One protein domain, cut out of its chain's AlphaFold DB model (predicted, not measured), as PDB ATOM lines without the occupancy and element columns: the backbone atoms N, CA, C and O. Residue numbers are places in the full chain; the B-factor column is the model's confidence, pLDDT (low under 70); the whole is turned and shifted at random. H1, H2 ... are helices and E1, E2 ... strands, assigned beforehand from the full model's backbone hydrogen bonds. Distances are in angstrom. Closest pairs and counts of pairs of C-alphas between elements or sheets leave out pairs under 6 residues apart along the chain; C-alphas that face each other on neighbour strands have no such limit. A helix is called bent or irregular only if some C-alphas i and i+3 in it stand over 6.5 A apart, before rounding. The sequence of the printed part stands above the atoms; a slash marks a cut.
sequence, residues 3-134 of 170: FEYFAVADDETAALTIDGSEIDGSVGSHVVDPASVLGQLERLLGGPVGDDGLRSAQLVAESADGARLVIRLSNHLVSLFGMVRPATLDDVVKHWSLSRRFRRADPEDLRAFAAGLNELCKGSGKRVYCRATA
ATOM      1  N   PHE A   3      -0.310  38.465  -0.832       90.38
ATOM      2  CA  PHE A   3       0.821  37.837  -0.149       90.38
ATOM      3  C   PHE A   3       1.265  38.669   1.044       90.38
ATOM      4  O   PHE A   3       1.402  39.884   0.932       90.38
ATOM      5  N   GLU A   4       1.504  38.022   2.177       93.56
ATOM      6  CA  GLU A   4       1.924  38.677   3.416       93.56
ATOM      7  C   GLU A   4       3.105  37.922   4.009       93.56
ATOM      8  O   GLU A   4       2.990  36.750   4.362       93.56
ATOM      9  N   TYR A   5       4.255  38.584   4.098       93.12
ATOM     10  CA  TYR A   5       5.471  38.018   4.667       93.12
ATOM     11  C   TYR A   5       5.610  38.439   6.118       93.12
ATOM     12  O   TYR A   5       5.408  39.604   6.437       93.12
ATOM     13  N   PHE A   6       5.961  37.512   6.999       94.62
ATOM     14  CA  PHE A   6       6.027  37.787   8.431       94.62
ATOM     15  C   PHE A   6       7.016  36.865   9.135       94.62
ATOM     16  O   PHE A   6       7.399  35.822   8.603       94.62
ATOM     17  N   ALA A   7       7.436  37.258  10.338       94.38
ATOM     18  CA  ALA A   7       8.416  36.521  11.123       94.38
ATOM     19  C   ALA A   7       7.858  36.109  12.492       94.38
ATOM     20  O   ALA A   7       7.507  36.961  13.311       94.38
ATOM     21  N   VAL A   8       7.843  34.804  12.770       94.62
ATOM     22  CA  VAL A   8       7.411  34.214  14.054       94.62
ATOM     23  C   VAL A   8       8.377  33.114  14.501       94.62
ATOM     24  O   VAL A   8       9.285  32.739  13.761       94.62
ATOM     25  N   ALA A   9       8.251  32.648  15.745       93.06
ATOM     26  CA  ALA A   9       9.220  31.734  16.352       93.06
ATOM     27  C   ALA A   9       9.208  30.329  15.719       93.06
ATOM     28  O   ALA A   9      10.265  29.724  15.521       93.06
ATOM     29  N   ASP A  10       8.024  29.828  15.373       93.38
ATOM     30  CA  ASP A  10       7.806  28.438  14.989       93.38
ATOM     31  C   ASP A  10       6.614  28.266  14.036       93.38
ATOM     32  O   ASP A  10       5.847  29.192  13.756       93.38
ATOM     33  N   ASP A  11       6.505  27.048  13.500       95.69
ATOM     34  CA  ASP A  11       5.513  26.686  12.488       95.69
ATOM     35  C   ASP A  11       4.093  26.635  13.081       95.69
ATOM     36  O   ASP A  11       3.132  26.922  12.377       95.69
ATOM     37  N   GLU A  12       3.964  26.320  14.373       96.62
ATOM     38  CA  GLU A  12       2.685  26.254  15.091       96.62
ATOM     39  C   GLU A  12       2.066  27.649  15.202       96.62
ATOM     40  O   GLU A  12       0.919  27.860  14.815       96.62
ATOM     41  N   THR A  13       2.863  28.631  15.624       95.31
ATOM     42  CA  THR A  13       2.469  30.041  15.673       95.31
ATOM     43  C   THR A  13       2.138  30.564  14.278       95.31
ATOM     44  O   THR A  13       1.158  31.287  14.103       95.31
ATOM     45  N   ALA A  14       2.925  30.191  13.263       95.69
ATOM     46  CA  ALA A  14       2.654  30.596  11.888       95.69
ATOM     47  C   ALA A  14       1.329  30.020  11.371       95.69
ATOM     48  O   ALA A  14       0.561  30.734  10.726       95.69
ATOM     49  N   ALA A  15       1.036  28.754  11.671       96.62
ATOM     50  CA  ALA A  15      -0.187  28.087  11.241       96.62
ATOM     51  C   ALA A  15      -1.454  28.764  11.779       96.62
ATOM     52  O   ALA A  15      -2.451  28.814  11.066       96.62
ATOM     53  N   LEU A  16      -1.417  29.346  12.983       95.81
ATOM     54  CA  LEU A  16      -2.562  30.070  13.553       95.81
ATOM     55  C   LEU A  16      -2.970  31.295  12.718       95.81
ATOM     56  O   LEU A  16      -4.132  31.679  12.739       95.81
ATOM     57  N   THR A  17      -2.055  31.857  11.922       95.31
ATOM     58  CA  THR A  17      -2.342  33.006  11.042       95.31
ATOM     59  C   THR A  17      -3.163  32.644   9.796       95.31
ATOM     60  O   THR A  17      -3.535  33.526   9.017       95.31
ATOM     61  N   ILE A  18      -3.451  31.357   9.568       95.31
ATOM     62  CA  ILE A  18      -4.227  30.877   8.410       95.31
ATOM     63  C   ILE A  18      -5.670  31.409   8.391       95.31
ATOM     64  O   ILE A  18      -6.314  31.436   7.344       95.31
ATOM     65  N   ASP A  19      -6.180  31.855   9.537       91.12
ATOM     66  CA  ASP A  19      -7.532  32.393   9.703       91.12
ATOM     67  C   ASP A  19      -7.769  33.730   8.974       91.12
ATOM     68  O   ASP A  19      -8.917  34.123   8.767       91.12
ATOM     69  N   GLY A  20      -6.702  34.394   8.519       86.75
ATOM     70  CA  GLY A  20      -6.777  35.690   7.845       86.75
ATOM     71  C   GLY A  20      -6.713  36.884   8.800       86.75
ATOM     72  O   GLY A  20      -6.921  38.012   8.355       86.75
ATOM     73  N   SER A  21      -6.408  36.660  10.082       88.88
ATOM     74  CA  SER A  21      -6.172  37.726  11.059       88.88
ATOM     75  C   SER A  21      -5.061  38.680  10.610       88.88
ATOM     76  O   SER A  21      -4.199  38.340   9.788       88.88
ATOM     77  N   GLU A  22      -5.099  39.912  11.114       90.62
ATOM     78  CA  GLU A  22      -4.039  40.886  10.864       90.62
ATOM     79  C   GLU A  22      -2.726  40.399  11.488       90.62
ATOM     80  O   GLU A  22      -2.694  39.965  12.639       90.62
ATOM     81  N   ILE A  23      -1.645  40.463  10.710       93.00
ATOM     82  CA  ILE A  23      -0.316  40.058  11.159       93.00
ATOM     83  C   ILE A  23       0.519  41.320  11.355       93.00
ATOM     84  O   ILE A  23       0.903  41.977  10.380       93.00
ATOM     85  N   ASP A  24       0.809  41.640  12.614       87.75
ATOM     86  CA  ASP A  24       1.647  42.784  12.967       87.75
ATOM     87  C   ASP A  24       3.059  42.648  12.375       87.75
ATOM     88  O   ASP A  24       3.657  41.567  12.356       87.75
ATOM     89  N   GLY A  25       3.579  43.757  11.851       87.62
ATOM     90  CA  GLY A  25       4.879  43.809  11.181       87.62
ATOM     91  C   GLY A  25       4.970  43.006   9.879       87.62
ATOM     92  O   GLY A  25       6.080  42.769   9.399       87.62
ATOM     93  N   SER A  26       3.844  42.566   9.304       92.38
ATOM     94  CA  SER A  26       3.863  41.884   8.010       92.38
ATOM     95  C   SER A  26       4.181  42.831   6.852       92.38
ATOM     96  O   SER A  26       3.851  44.017   6.856       92.38
ATOM     97  N   VAL A  27       4.831  42.286   5.826       92.06
ATOM     98  CA  VAL A  27       5.156  42.980   4.579       92.06
ATOM     99  C   VAL A  27       4.260  42.418   3.484       92.06
ATOM    100  O   VAL A  27       4.405  41.263   3.076       92.06
ATOM    101  N   GLY A  28       3.299  43.226   3.044       88.88
ATOM    102  CA  GLY A  28       2.305  42.845   2.045       88.88
ATOM    103  C   GLY A  28       2.771  43.056   0.602       88.88
ATOM    104  O   GLY A  28       3.533  43.975   0.307       88.88
ATOM    105  N   SER A  29       2.267  42.234  -0.319       83.62
ATOM    106  CA  SER A  29       2.334  42.479  -1.760       83.62
ATOM    107  C   SER A  29       1.154  41.849  -2.500       83.62
ATOM    108  O   SER A  29       0.720  40.743  -2.187       83.62
ATOM    109  N   HIS A  30       0.660  42.543  -3.525       79.31
ATOM    110  CA  HIS A  30      -0.358  42.039  -4.460       79.31
ATOM    111  C   HIS A  30       0.214  41.682  -5.836       79.31
ATOM    112  O   HIS A  30      -0.485  41.140  -6.686       79.31
ATOM    113  N   VAL A  31       1.481  42.015  -6.079       69.00
ATOM    114  CA  VAL A  31       2.097  41.901  -7.411       69.00
ATOM    115  C   VAL A  31       3.183  40.832  -7.435       69.00
ATOM    116  O   VAL A  31       3.626  40.392  -8.497       69.00
ATOM    117  N   VAL A  32       3.620  40.403  -6.255       71.44
ATOM    118  CA  VAL A  32       4.834  39.628  -6.088       71.44
ATOM    119  C   VAL A  32       4.495  38.252  -5.521       71.44
ATOM    120  O   VAL A  32       4.348  38.082  -4.316       71.44
ATOM    121  N   ASP A  33       4.354  37.274  -6.419       72.31
ATOM    122  CA  ASP A  33       4.093  35.884  -6.040       72.31
ATOM    123  C   ASP A  33       5.284  35.260  -5.271       72.31
ATOM    124  O   ASP A  33       6.443  35.445  -5.673       72.31
ATOM    125  N   PRO A  34       5.027  34.468  -4.213       66.31
ATOM    126  CA  PRO A  34       6.039  33.840  -3.381       66.31
ATOM    127  C   PRO A  34       6.983  32.942  -4.156       66.31
ATOM    128  O   PRO A  34       8.193  33.032  -3.955       66.31
ATOM    129  N   ALA A  35       6.477  32.123  -5.081       70.62
ATOM    130  CA  ALA A  35       7.333  31.245  -5.873       70.62
ATOM    131  C   ALA A  35       8.295  32.054  -6.761       70.62
ATOM    132  O   ALA A  35       9.446  31.669  -6.990       70.62
ATOM    133  N   SER A  36       7.848  33.215  -7.234       75.31
ATOM    134  CA  SER A  36       8.619  34.131  -8.063       75.31
ATOM    135  C   SER A  36       9.686  34.885  -7.294       75.31
ATOM    136  O   SER A  36      10.785  35.039  -7.832       75.31
ATOM    137  N   VAL A  37       9.387  35.326  -6.070       73.06
ATOM    138  CA  VAL A  37      10.386  35.901  -5.156       73.06
ATOM    139  C   VAL A  37      11.419  34.858  -4.821       73.06
ATOM    140  O   VAL A  37      12.599  35.083  -5.061       73.06
ATOM    141  N   LEU A  38      10.975  33.703  -4.331       72.00
ATOM    142  CA  LEU A  38      11.864  32.650  -3.872       72.00
ATOM    143  C   LEU A  38      12.782  32.199  -4.994       72.00
ATOM    144  O   LEU A  38      13.989  32.300  -4.843       72.00
ATOM    145  N   GLY A  39      12.238  31.845  -6.159       73.56
ATOM    146  CA  GLY A  39      13.049  31.397  -7.288       73.56
ATOM    147  C   GLY A  39      14.010  32.458  -7.841       73.56
ATOM    148  O   GLY A  39      15.063  32.101  -8.368       73.56
ATOM    149  N   GLN A  40      13.685  33.755  -7.748       76.06
ATOM    150  CA  GLN A  40      14.607  34.821  -8.170       76.06
ATOM    151  C   GLN A  40      15.669  35.123  -7.108       76.06
ATOM    152  O   GLN A  40      16.827  35.305  -7.478       76.06
ATOM    153  N   LEU A  41      15.311  35.123  -5.819       73.06
ATOM    154  CA  LEU A  41      16.259  35.235  -4.702       73.06
ATOM    155  C   LEU A  41      17.266  34.084  -4.733       73.06
ATOM    156  O   LEU A  41      18.464  34.330  -4.763       73.06
ATOM    157  N   GLU A  42      16.751  32.864  -4.878       74.81
ATOM    158  CA  GLU A  42      17.373  31.698  -5.512       74.81
ATOM    159  C   GLU A  42      18.641  31.973  -6.303       74.81
ATOM    160  O   GLU A  42      19.783  31.804  -5.879       74.81
ATOM    161  N   ARG A  43      18.368  32.401  -7.531       74.31
ATOM    162  CA  ARG A  43      19.344  32.565  -8.599       74.31
ATOM    163  C   ARG A  43      20.277  33.737  -8.334       74.31
ATOM    164  O   ARG A  43      21.463  33.631  -8.619       74.31
ATOM    165  N   LEU A  44      19.751  34.843  -7.804       73.94
ATOM    166  CA  LEU A  44      20.544  36.041  -7.517       73.94
ATOM    167  C   LEU A  44      21.571  35.799  -6.412       73.94
ATOM    168  O   LEU A  44      22.672  36.338  -6.473       73.94
ATOM    169  N   LEU A  45      21.224  34.974  -5.427       70.12
ATOM    170  CA  LEU A  45      22.076  34.680  -4.279       70.12
ATOM    171  C   LEU A  45      22.955  33.434  -4.499       70.12
ATOM    172  O   LEU A  45      23.632  32.992  -3.575       70.12
ATOM    173  N   GLY A  46      22.987  32.896  -5.727       67.12
ATOM    174  CA  GLY A  46      23.886  31.808  -6.126       67.12
ATOM    175  C   GLY A  46      23.398  30.398  -5.782       67.12
ATOM    176  O   GLY A  46      24.208  29.475  -5.726       67.12
ATOM    177  N   GLY A  47      22.095  30.216  -5.555       64.19
ATOM    178  CA  GLY A  47      21.485  28.905  -5.347       64.19
ATOM    179  C   GLY A  47      21.627  27.979  -6.570       64.19
ATOM    180  O   GLY A  47      21.710  28.454  -7.709       64.19
ATOM    181  N   PRO A  48      21.669  26.649  -6.368       58.84
ATOM    182  CA  PRO A  48      21.838  25.682  -7.450       58.84
ATOM    183  C   PRO A  48      20.669  25.739  -8.448       58.84
ATOM    184  O   PRO A  48      19.505  25.669  -8.076       58.84
ATOM    185  N   VAL A  49      20.988  25.828  -9.743       53.72
ATOM    186  CA  VAL A  49      20.034  26.111 -10.841       53.72
ATOM    187  C   VAL A  49      19.214  24.874 -11.278       53.72
ATOM    188  O   VAL A  49      18.561  24.910 -12.314       53.72
ATOM    189  N   GLY A  50      19.227  23.769 -10.524       48.56
ATOM    190  CA  GLY A  50      18.731  22.470 -11.012       48.56
ATOM    191  C   GLY A  50      17.849  21.649 -10.075       48.56
ATOM    192  O   GLY A  50      17.585  20.500 -10.411       48.56
ATOM    193  N   ASP A  51      17.425  22.173  -8.919       44.06
ATOM    194  CA  ASP A  51      16.525  21.432  -8.020       44.06
ATOM    195  C   ASP A  51      15.083  21.931  -8.201       44.06
ATOM    196  O   ASP A  51      14.686  22.974  -7.676       44.06
ATOM    197  N   ASP A  52      14.307  21.197  -8.998       43.12
ATOM    198  CA  ASP A  52      12.882  21.440  -9.235       43.12
ATOM    199  C   ASP A  52      12.053  20.962  -8.031       43.12
ATOM    200  O   ASP A  52      11.280  20.008  -8.120       43.12
ATOM    201  N   GLY A  53      12.194  21.613  -6.874       42.75
ATOM    202  CA  GLY A  53      11.260  21.371  -5.777       42.75
ATOM    203  C   GLY A  53      11.722  21.797  -4.393       42.75
ATOM    204  O   GLY A  53      12.633  21.216  -3.816       42.75
ATOM    205  N   LEU A  54      10.978  22.736  -3.804       46.91
ATOM    206  CA  LEU A  54      10.646  22.766  -2.369       46.91
ATOM    207  C   LEU A  54      11.798  22.821  -1.339       46.91
ATOM    208  O   LEU A  54      11.531  22.750  -0.143       46.91
ATOM    209  N   ARG A  55      13.067  23.021  -1.719       59.69
ATOM    210  CA  ARG A  55      14.119  23.351  -0.728       59.69
ATOM    211  C   ARG A  55      14.020  24.788  -0.224       59.69
ATOM    212  O   ARG A  55      14.387  25.080   0.911       59.69
ATOM    213  N   SER A  56      13.507  25.670  -1.069       70.31
ATOM    214  CA  SER A  56      13.364  27.116  -0.875       70.31
ATOM    215  C   SER A  56      12.221  27.474   0.070       70.31
ATOM    216  O   SER A  56      12.227  28.546   0.675       70.31
ATOM    217  N   ALA A  57      11.226  26.589   0.167       78.00
ATOM    218  CA  ALA A  57      10.005  26.818   0.912       78.00
ATOM    219  C   ALA A  57       9.271  25.519   1.264       78.00
ATOM    220  O   ALA A  57       9.309  24.555   0.506       78.00
ATOM    221  N   GLN A  58       8.557  25.524   2.388       87.00
ATOM    222  CA  GLN A  58       7.784  24.392   2.892       87.00
ATOM    223  C   GLN A  58       6.362  24.828   3.248       87.00
ATOM    224  O   GLN A  58       6.186  25.801   3.975       87.00
ATOM    225  N   LEU A  59       5.351  24.087   2.789       90.44
ATOM    226  CA  LEU A  59       3.966  24.292   3.217       90.44
ATOM    227  C   LEU A  59       3.819  23.944   4.708       90.44
ATOM    228  O   LEU A  59       4.253  22.878   5.144       90.44
ATOM    229  N   VAL A  60       3.229  24.858   5.472       94.56
ATOM    230  CA  VAL A  60       3.020  24.745   6.924       94.56
ATOM    231  C   VAL A  60       1.551  24.521   7.244       94.56
ATOM    232  O   VAL A  60       1.224  23.657   8.050       94.56
ATOM    233  N   ALA A  61       0.671  25.291   6.606       95.31
ATOM    234  CA  ALA A  61      -0.767  25.179   6.784       95.31
ATOM    235  C   ALA A  61      -1.499  25.535   5.492       95.31
ATOM    236  O   ALA A  61      -1.013  26.323   4.680       95.31
ATOM    237  N   GLU A  62      -2.689  24.972   5.344       95.38
ATOM    238  CA  GLU A  62      -3.625  25.232   4.260       95.38
ATOM    239  C   GLU A  62      -5.024  25.327   4.873       95.38
ATOM    240  O   GLU A  62      -5.371  24.547   5.765       95.38
ATOM    241  N   SER A  63      -5.807  26.323   4.457       93.88
ATOM    242  CA  SER A  63      -7.195  26.451   4.903       93.88
ATOM    243  C   SER A  63      -8.062  25.353   4.283       93.88
ATOM    244  O   SER A  63      -7.771  24.847   3.206       93.88
ATOM    245  N   ALA A  64      -9.163  24.985   4.943       90.75
ATOM    246  CA  ALA A  64     -10.020  23.881   4.488       90.75
ATOM    247  C   ALA A  64     -10.625  24.089   3.083       90.75
ATOM    248  O   ALA A  64     -10.983  23.123   2.416       90.75
ATOM    249  N   ASP A  65     -10.752  25.341   2.649       88.06
ATOM    250  CA  ASP A  65     -11.226  25.750   1.325       88.06
ATOM    251  C   ASP A  65     -10.094  25.909   0.288       88.06
ATOM    252  O   ASP A  65     -10.370  26.251  -0.860       88.06
ATOM    253  N   GLY A  66      -8.830  25.695   0.674       87.81
ATOM    254  CA  GLY A  66      -7.649  25.898  -0.175       87.81
ATOM    255  C   GLY A  66      -7.372  27.365  -0.531       87.81
ATOM    256  O   GLY A  66      -6.472  27.663  -1.313       87.81
ATOM    257  N   ALA A  67      -8.139  28.301   0.030       90.88
ATOM    258  CA  ALA A  67      -8.051  29.725  -0.274       90.88
ATOM    259  C   ALA A  67      -6.793  30.385   0.284       90.88
ATOM    260  O   ALA A  67      -6.372  31.443  -0.193       90.88
ATOM    261  N   ARG A  68      -6.227  29.802   1.342       92.62
ATOM    262  CA  ARG A  68      -5.092  30.345   2.074       92.62
ATOM    263  C   ARG A  68      -4.045  29.274   2.279       92.62
ATOM    264  O   ARG A  68      -4.355  28.137   2.620       92.62
ATOM    265  N   LEU A  69      -2.794  29.683   2.127       93.06
ATOM    266  CA  LEU A  69      -1.618  28.859   2.363       93.06
ATOM    267  C   LEU A  69      -0.661  29.625   3.268       93.06
ATOM    268  O   LEU A  69      -0.431  30.813   3.051       93.06
ATOM    269  N   VAL A  70      -0.061  28.944   4.240       94.06
ATOM    270  CA  VAL A  70       1.089  29.445   4.999       94.06
ATOM    271  C   VAL A  70       2.304  28.634   4.589       94.06
ATOM    272  O   VAL A  70       2.334  27.412   4.728       94.06
ATOM    273  N   ILE A  71       3.316  29.322   4.079       91.50
ATOM    274  CA  ILE A  71       4.519  28.731   3.506       91.50
ATOM    275  C   ILE A  71       5.727  29.267   4.269       91.50
ATOM    276  O   ILE A  71       5.957  30.471   4.313       91.50
ATOM    277  N   ARG A  72       6.529  28.385   4.856       91.69
ATOM    278  CA  ARG A  72       7.813  28.732   5.468       91.69
ATOM    279  C   ARG A  72       8.872  28.939   4.400       91.69
ATOM    280  O   ARG A  72       9.027  28.073   3.547       91.69
ATOM    281  N   LEU A  73       9.650  30.013   4.491       88.06
ATOM    282  CA  LEU A  73      10.832  30.214   3.651       88.06
ATOM    283  C   LEU A  73      12.041  29.477   4.233       88.06
ATOM    284  O   LEU A  73      12.169  29.330   5.450       88.06
ATOM    285  N   SER A  74      12.951  29.012   3.382       84.69
ATOM    286  CA  SER A  74      14.134  28.296   3.854       84.69
ATOM    287  C   SER A  74      15.055  29.210   4.667       84.69
ATOM    288  O   SER A  74      15.322  30.357   4.302       84.69
ATOM    289  N   ASN A  75      15.607  28.678   5.761       83.75
ATOM    290  CA  ASN A  75      16.530  29.428   6.622       83.75
ATOM    291  C   ASN A  75      17.755  29.936   5.852       83.75
ATOM    292  O   ASN A  75      18.292  30.996   6.168       83.75
ATOM    293  N   HIS A  76      18.197  29.186   4.840       80.25
ATOM    294  CA  HIS A  76      19.321  29.570   4.000       80.25
ATOM    295  C   HIS A  76      19.018  30.843   3.199       80.25
ATOM    296  O   HIS A  76      19.811  31.781   3.237       80.25
ATOM    297  N   LEU A  77      17.852  30.912   2.547       80.31
ATOM    298  CA  LEU A  77      17.438  32.097   1.790       80.31
ATOM    299  C   LEU A  77      17.209  33.301   2.683       80.31
ATOM    300  O   LEU A  77      17.661  34.393   2.354       80.31
ATOM    301  N   VAL A  78      16.546  33.091   3.821       86.25
ATOM    302  CA  VAL A  78      16.329  34.140   4.821       86.25
ATOM    303  C   VAL A  78      17.671  34.708   5.277       86.25
ATOM    304  O   VAL A  78      17.864  35.920   5.255       86.25
ATOM    305  N   SER A  79      18.638  33.841   5.589       84.38
ATOM    306  CA  SER A  79      19.976  34.266   6.013       84.38
ATOM    307  C   SER A  79      20.710  35.038   4.915       84.38
ATOM    308  O   SER A  79      21.234  36.119   5.172       84.38
ATOM    309  N   LEU A  80      20.740  34.515   3.683       83.31
ATOM    310  CA  LEU A  80      21.398  35.184   2.558       83.31
ATOM    311  C   LEU A  80      20.768  36.546   2.275       83.31
ATOM    312  O   LEU A  80      21.492  37.527   2.120       83.31
ATOM    313  N   PHE A  81      19.436  36.620   2.259       86.62
ATOM    314  CA  PHE A  81      18.732  37.864   1.993       86.62
ATOM    315  C   PHE A  81      18.905  38.876   3.125       86.62
ATOM    316  O   PHE A  81      19.125  40.047   2.841       86.62
ATOM    317  N   GLY A  82      18.897  38.447   4.391       87.81
ATOM    318  CA  GLY A  82      19.165  39.314   5.545       87.81
ATOM    319  C   GLY A  82      20.580  39.913   5.552       87.81
ATOM    320  O   GLY A  82      20.784  41.008   6.076       87.81
ATOM    321  N   MET A  83      21.554  39.248   4.916       86.88
ATOM    322  CA  MET A  83      22.924  39.755   4.745       86.88
ATOM    323  C   MET A  83      23.089  40.732   3.568       86.88
ATOM    324  O   MET A  83      24.147  41.357   3.438       86.88
ATOM    325  N   VAL A  84      22.078  40.880   2.703       86.88
ATOM    326  CA  VAL A  84      22.138  41.798   1.558       86.88
ATOM    327  C   VAL A  84      22.250  43.234   2.063       86.88
ATOM    328  O   VAL A  84      21.457  43.700   2.883       86.88
ATOM    329  N   ARG A  85      23.260  43.953   1.562       86.00
ATOM    330  CA  ARG A  85      23.465  45.368   1.885       86.00
ATOM    331  C   ARG A  85      22.381  46.218   1.217       86.00
ATOM    332  O   ARG A  85      22.012  45.909   0.085       86.00
ATOM    333  N   PRO A  86      21.966  47.348   1.814       82.12
ATOM    334  CA  PRO A  86      20.963  48.228   1.212       82.12
ATOM    335  C   PRO A  86      21.285  48.652  -0.229       82.12
ATOM    336  O   PRO A  86      20.406  48.647  -1.077       82.12
ATOM    337  N   ALA A  87      22.558  48.930  -0.536       82.38
ATOM    338  CA  ALA A  87      22.986  49.278  -1.894       82.38
ATOM    339  C   ALA A  87      22.774  48.141  -2.915       82.38
ATOM    340  O   ALA A  87      22.537  48.404  -4.086       82.38
ATOM    341  N   THR A  88      22.834  46.883  -2.473       85.50
ATOM    342  CA  THR A  88      22.618  45.697  -3.315       85.50
ATOM    343  C   THR A  88      21.128  45.378  -3.483       85.50
ATOM    344  O   THR A  88      20.759  44.706  -4.443       85.50
ATOM    345  N   LEU A  89      20.244  45.881  -2.607       86.19
ATOM    346  CA  LEU A  89      18.794  45.744  -2.804       86.19
ATOM    347  C   LEU A  89      18.327  46.454  -4.076       86.19
ATOM    348  O   LEU A  89      17.444  45.945  -4.758       86.19
ATOM    349  N   ASP A  90      18.956  47.569  -4.445       87.62
ATOM    350  CA  ASP A  90      18.614  48.294  -5.672       87.62
ATOM    351  C   ASP A  90      18.909  47.456  -6.925       87.62
ATOM    352  O   ASP A  90      18.121  47.458  -7.873       87.62
ATOM    353  N   ASP A  91      19.980  46.660  -6.905       86.75
ATOM    354  CA  ASP A  91      20.288  45.712  -7.978       86.75
ATOM    355  C   ASP A  91      19.271  44.562  -8.036       86.75
ATOM    356  O   ASP A  91      18.866  44.150  -9.127       86.75
ATOM    357  N   VAL A  92      18.803  44.076  -6.878       84.19
ATOM    358  CA  VAL A  92      17.735  43.063  -6.793       84.19
ATOM    359  C   VAL A  92      16.433  43.610  -7.379       84.19
ATOM    360  O   VAL A  92      15.835  42.973  -8.246       84.19
ATOM    361  N   VAL A  93      16.023  44.812  -6.971       87.81
ATOM    362  CA  VAL A  93      14.812  45.487  -7.465       87.81
ATOM    363  C   VAL A  93      14.909  45.740  -8.964       87.81
ATOM    364  O   VAL A  93      13.955  45.483  -9.703       87.81
ATOM    365  N   LYS A  94      16.071  46.184  -9.449       86.56
ATOM    366  CA  LYS A  94      16.326  46.355 -10.880       86.56
ATOM    367  C   LYS A  94      16.189  45.030 -11.627       86.56
ATOM    368  O   LYS A  94      15.535  44.987 -12.665       86.56
ATOM    369  N   HIS A  95      16.761  43.948 -11.103       84.62
ATOM    370  CA  HIS A  95      16.638  42.626 -11.711       84.62
ATOM    371  C   HIS A  95      15.179  42.150 -11.751       84.62
ATOM    372  O   HIS A  95      14.709  41.674 -12.785       84.62
ATOM    373  N   TRP A  96      14.439  42.341 -10.659       86.00
ATOM    374  CA  TRP A  96      13.014  42.038 -10.584       86.00
ATOM    375  C   TRP A  96      12.202  42.845 -11.594       86.00
ATOM    376  O   TRP A  96      11.404  42.266 -12.327       86.00
ATOM    377  N   SER A  97      12.467  44.143 -11.722       84.44
ATOM    378  CA  SER A  97      11.784  45.030 -12.675       84.44
ATOM    379  C   SER A  97      11.971  44.590 -14.135       84.44
ATOM    380  O   SER A  97      11.088  44.785 -14.969       84.44
ATOM    381  N   LEU A  98      13.106  43.958 -14.455       83.50
ATOM    382  CA  LEU A  98      13.389  43.395 -15.782       83.50
ATOM    383  C   LEU A  98      12.738  42.018 -16.004       83.50
ATOM    384  O   LEU A  98      12.614  41.559 -17.144       83.50
ATOM    385  N   SER A  99      12.315  41.341 -14.937       82.06
ATOM    386  CA  SER A  99      11.636  40.051 -15.019       82.06
ATOM    387  C   SER A  99      10.228  40.216 -15.582       82.06
ATOM    388  O   SER A  99       9.431  41.041 -15.132       82.06
ATOM    389  N   ARG A 100       9.851  39.332 -16.516       79.81
ATOM    390  CA  ARG A 100       8.483  39.293 -17.068       79.81
ATOM    391  C   ARG A 100       7.409  39.156 -15.984       79.81
ATOM    392  O   ARG A 100       6.270  39.544 -16.232       79.81
ATOM    393  N   ARG A 101       7.773  38.598 -14.826       74.25
ATOM    394  CA  ARG A 101       6.873  38.349 -13.696       74.25
ATOM    395  C   ARG A 101       6.503  39.620 -12.933       74.25
ATOM    396  O   ARG A 101       5.368  39.723 -12.495       74.25
ATOM    397  N   PHE A 102       7.404  40.600 -12.852       78.00
ATOM    398  CA  PHE A 102       7.173  41.838 -12.098       78.00
ATOM    399  C   PHE A 102       7.083  43.087 -12.976       78.00
ATOM    400  O   PHE A 102       6.954  44.184 -12.457       78.00
ATOM    401  N   ARG A 103       7.058  42.942 -14.309       74.38
ATOM    402  CA  ARG A 103       6.966  44.064 -15.268       74.38
ATOM    403  C   ARG A 103       5.788  45.033 -15.058       74.38
ATOM    404  O   ARG A 103       5.728  46.055 -15.727       74.38
ATOM    405  N   ARG A 104       4.787  44.637 -14.263       78.75
ATOM    406  CA  ARG A 104       3.590  45.431 -13.940       78.75
ATOM    407  C   ARG A 104       3.638  46.041 -12.537       78.75
ATOM    408  O   ARG A 104       2.740  46.804 -12.214       78.75
ATOM    409  N   ALA A 105       4.613  45.661 -11.716       82.56
ATOM    410  CA  ALA A 105       4.808  46.247 -10.401       82.56
ATOM    411  C   ALA A 105       5.462  47.618 -10.556       82.56
ATOM    412  O   ALA A 105       6.343  47.787 -11.406       82.56
ATOM    413  N   ASP A 106       5.045  48.572  -9.730       86.00
ATOM    414  CA  ASP A 106       5.746  49.840  -9.632       86.00
ATOM    415  C   ASP A 106       7.159  49.601  -9.055       86.00
ATOM    416  O   ASP A 106       7.309  48.838  -8.091       86.00
ATOM    417  N   PRO A 107       8.222  50.191  -9.631       84.69
ATOM    418  CA  PRO A 107       9.566  50.089  -9.073       84.69
ATOM    419  C   PRO A 107       9.677  50.558  -7.614       84.69
ATOM    420  O   PRO A 107      10.468  49.982  -6.861       84.69
ATOM    421  N   GLU A 108       8.909  51.569  -7.198       87.69
ATOM    422  CA  GLU A 108       8.885  52.046  -5.811       87.69
ATOM    423  C   GLU A 108       8.249  51.007  -4.882       87.69
ATOM    424  O   GLU A 108       8.812  50.713  -3.824       87.69
ATOM    425  N   ASP A 109       7.163  50.360  -5.316       87.50
ATOM    426  CA  ASP A 109       6.527  49.265  -4.576       87.50
ATOM    427  C   ASP A 109       7.467  48.061  -4.440       87.50
ATOM    428  O   ASP A 109       7.595  47.476  -3.363       87.50
ATOM    429  N   LEU A 110       8.180  47.699  -5.515       87.62
ATOM    430  CA  LEU A 110       9.182  46.630  -5.476       87.62
ATOM    431  C   LEU A 110      10.323  46.959  -4.512       87.62
ATOM    432  O   LEU A 110      10.806  46.068  -3.810       87.62
ATOM    433  N   ARG A 111      10.752  48.223  -4.465       89.81
ATOM    434  CA  ARG A 111      11.793  48.687  -3.545       89.81
ATOM    435  C   ARG A 111      11.321  48.645  -2.097       89.81
ATOM    436  O   ARG A 111      12.045  48.119  -1.253       89.81
ATOM    437  N   ALA A 112      10.122  49.151  -1.817       90.06
ATOM    438  CA  ALA A 112       9.522  49.108  -0.486       90.06
ATOM    439  C   ALA A 112       9.353  47.661  -0.002       90.06
ATOM    440  O   ALA A 112       9.746  47.326   1.116       90.06
ATOM    441  N   PHE A 113       8.869  46.780  -0.881       90.62
ATOM    442  CA  PHE A 113       8.749  45.351  -0.611       90.62
ATOM    443  C   PHE A 113      10.109  44.696  -0.325       90.62
ATOM    444  O   PHE A 113      10.258  44.005   0.683       90.62
ATOM    445  N   ALA A 114      11.121  44.935  -1.166       89.69
ATOM    446  CA  ALA A 114      12.461  44.378  -0.981       89.69
ATOM    447  C   ALA A 114      13.099  44.838   0.338       89.69
ATOM    448  O   ALA A 114      13.713  44.031   1.036       89.69
ATOM    449  N   ALA A 115      12.930  46.115   0.692       91.31
ATOM    450  CA  ALA A 115      13.414  46.671   1.950       91.31
ATOM    451  C   ALA A 115      12.704  46.040   3.157       91.31
ATOM    452  O   ALA A 115      13.372  45.560   4.069       91.31
ATOM    453  N   GLY A 116      11.369  45.964   3.136       91.38
ATOM    454  CA  GLY A 116      10.596  45.333   4.207       91.38
ATOM    455  C   GLY A 116      10.959  43.859   4.396       91.38
ATOM    456  O   GLY A 116      11.195  43.412   5.518       91.38
ATOM    457  N   LEU A 117      11.079  43.105   3.300       90.12
ATOM    458  CA  LEU A 117      11.487  41.702   3.351       90.12
ATOM    459  C   LEU A 117      12.926  41.542   3.877       90.12
ATOM    460  O   LEU A 117      13.207  40.598   4.611       90.12
ATOM    461  N   ASN A 118      13.840  42.458   3.538       91.12
ATOM    462  CA  ASN A 118      15.219  42.429   4.032       91.12
ATOM    463  C   ASN A 118      15.272  42.669   5.545       91.12
ATOM    464  O   ASN A 118      15.979  41.944   6.242       91.12
ATOM    465  N   GLU A 119      14.491  43.624   6.056       91.81
ATOM    466  CA  GLU A 119      14.370  43.873   7.496       91.81
ATOM    467  C   GLU A 119      13.746  42.683   8.237       91.81
ATOM    468  O   GLU A 119      14.279  42.259   9.264       91.81
ATOM    469  N   LEU A 120      12.696  42.061   7.684       91.25
ATOM    470  CA  LEU A 120      12.133  40.818   8.231       91.25
ATOM    471  C   LEU A 120      13.194  39.715   8.350       91.25
ATOM    472  O   LEU A 120      13.279  39.041   9.377       91.25
ATOM    473  N   CYS A 121      14.029  39.555   7.323       89.12
ATOM    474  CA  CYS A 121      15.082  38.543   7.286       89.12
ATOM    475  C   CYS A 121      16.269  38.827   8.226       89.12
ATOM    476  O   CYS A 121      17.015  37.903   8.545       89.12
ATOM    477  N   LYS A 122      16.462  40.071   8.684       88.25
ATOM    478  CA  LYS A 122      17.488  40.418   9.688       88.25
ATOM    479  C   LYS A 122      17.085  40.039  11.112       88.25
ATOM    480  O   LYS A 122      17.948  39.982  11.988       88.25
ATOM    481  N   GLY A 123      15.796  39.799  11.360       75.56
ATOM    482  CA  GLY A 123      15.274  39.469  12.683       75.56
ATOM    483  C   GLY A 123      15.933  38.215  13.263       75.56
ATOM    484  O   GLY A 123      15.736  37.107  12.770       75.56
ATOM    485  N   SER A 124      16.710  38.368  14.336       61.56
ATOM    486  CA  SER A 124      17.399  37.240  14.966       61.56
ATOM    487  C   SER A 124      16.411  36.290  15.649       61.56
ATOM    488  O   SER A 124      15.615  36.720  16.484       61.56
ATOM    489  N   GLY A 125      16.506  34.993  15.344       73.38
ATOM    490  CA  GLY A 125      15.809  33.925  16.071       73.38
ATOM    491  C   GLY A 125      14.364  33.654  15.644       73.38
ATOM    492  O   GLY A 125      13.717  32.809  16.257       73.38
ATOM    493  N   LYS A 126      13.861  34.325  14.602       88.00
ATOM    494  CA  LYS A 126      12.538  34.061  14.019       88.00
ATOM    495  C   LYS A 126      12.671  33.407  12.643       88.00
ATOM    496  O   LYS A 126      13.661  33.599  11.942       88.00
ATOM    497  N   ARG A 127      11.662  32.631  12.259       91.75
ATOM    498  CA  ARG A 127      11.503  32.064  10.917       91.75
ATOM    499  C   ARG A 127      10.603  32.978  10.098       91.75
ATOM    500  O   ARG A 127       9.671  33.563  10.644       91.75
ATOM    501  N   VAL A 128      10.882  33.091   8.802       92.50
ATOM    502  CA  VAL A 128      10.083  33.906   7.879       92.50
ATOM    503  C   VAL A 128       9.100  33.017   7.133       92.50
ATOM    504  O   VAL A 128       9.465  31.961   6.609       92.50
ATOM    505  N   TYR A 129       7.859  33.470   7.070       93.25
ATOM    506  CA  TYR A 129       6.749  32.804   6.410       93.25
ATOM    507  C   TYR A 129       6.105  33.750   5.405       93.25
ATOM    508  O   TYR A 129       6.265  34.967   5.482       93.25
ATOM    509  N   CYS A 130       5.366  33.174   4.468       93.19
ATOM    510  CA  CYS A 130       4.480  33.874   3.564       93.19
ATOM    511  C   CYS A 130       3.077  33.280   3.688       93.19
ATOM    512  O   CYS A 130       2.904  32.070   3.516       93.19
ATOM    513  N   ARG A 131       2.084  34.126   3.963       93.69
ATOM    514  CA  ARG A 131       0.671  33.795   3.805       93.69
ATOM    515  C   ARG A 131       0.227  34.220   2.411       93.69
ATOM    516  O   ARG A 131       0.265  35.405   2.091       93.69
ATOM    517  N   ALA A 132      -0.191  33.263   1.593       91.69
ATOM    518  CA  ALA A 132      -0.838  33.514   0.311       91.69
ATOM    519  C   ALA A 132      -2.350  33.376   0.487       91.69
ATOM    520  O   ALA A 132      -2.807  32.358   0.993       91.69
ATOM    521  N   THR A 133      -3.110  34.388   0.081       91.44
ATOM    522  CA  THR A 133      -4.578  34.398   0.122       91.44
ATOM    523  C   THR A 133      -5.102  34.644  -1.284       91.44
ATOM    524  O   THR A 133      -4.814  35.686  -1.873       91.44
ATOM    525  N   ALA A 134      -5.836  33.688  -1.846       87.38
ATOM    526  CA  ALA A 134      -6.486  33.839  -3.143       87.38
ATOM    527  C   ALA A 134      -7.534  34.965  -3.099       87.38
ATOM    528  O   ALA A 134      -8.157  35.212  -2.063       87.38
TER     529      ALA A 134
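This is residues 3 to 134 of the 170 residues of an uncharacterized protein of Promicromonospora sukumoe (UniProt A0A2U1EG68). Picture a strongly twisted sheet of five strands with helices over both of its faces, H1 on one and H2 and H5 on the other. H4 packs on H5 on the side away from the sheet, and H3 bridges H2 and H5. The printed part has 132 residues, in the order E1 H1 E2 H2 E3 E4 H3 H4 H5 E5; the sheet runs E2 E1 E5 E4 E3, antiparallel throughout. The class is mixed, helices and strands, in three layers, a sheet with helices on both faces. The whole is compact and rounded, with a radius of gyration of the C-alphas of 14.0 A and spans of 37 by 30 by 29 A.

Find C-alpha 3 at (0.821, 37.837, -0.149); from there E1, residues 3 to 8, runs 16.1 A. Beside it look for E5, residues 127 to 133, 19.5 A long, ending at C-alpha 133, (-4.578, 34.398, 0.122). The other strands are E2, residues 27 to 29, 7.0 A; E3, 57 to 62, 14.1 A; and E4, 68 to 73, 16.0 A. Among the helices, H5, residues 107 to 122, is the longest at 22.5 A, starting from C-alpha 107 at (9.566, 50.089, -9.073). H4, residues 86 to 98, spans 19.2 A, H2, 34 to 44, 15.2 A, H1, 11 to 19, 14.5 A, and H3, 75 to 82, 10.3 A. H1 is only just irregular: C-alphas 16 and 19 are 6.7 A apart.

Across the sheet, look within hydrogen-bond range for N 27 and O 5 of E2 and E1, 2.8 A; N 4 and O 131 of E1 and E5, 2.9 A; N 71 and O 130 of E4 and E5, 2.8 A; and N 58 and O 72 of the hairpin E3 and E4, 2.8 A. H1 is on one face, with C-alphas 15 and 61 5.4 A apart. On the opposite face, H5 is over E2 and E1 at a height over the sheet of 9.0 A; H2 is there too, at 11.5 A. H4 and H5 touch, closest at C-alphas 93 and 111, 5.9 A, at a steep tilt of 48 degrees, opposite ways. H3 touches H5 with residues 118 to 122 of H5 alone, C-alphas 82 and 121 being closest at 4.5 A. Every O i to N i+4 pair is within range in H2, H3 and H5; H4 has 7 of 9, and H1 2 of 5 beside 5 of 6 O i to N i+3 pairs.

The C-alphas farthest apart, of Ala 64 and Ala 87, are 42.1 A apart. The printed part has no cut. Its long link is H2 to E3, residues 45 to 56. Mean pLDDT of the printed part is 83.6; residues 31, 34, 46 to 55 and 124 are under 70.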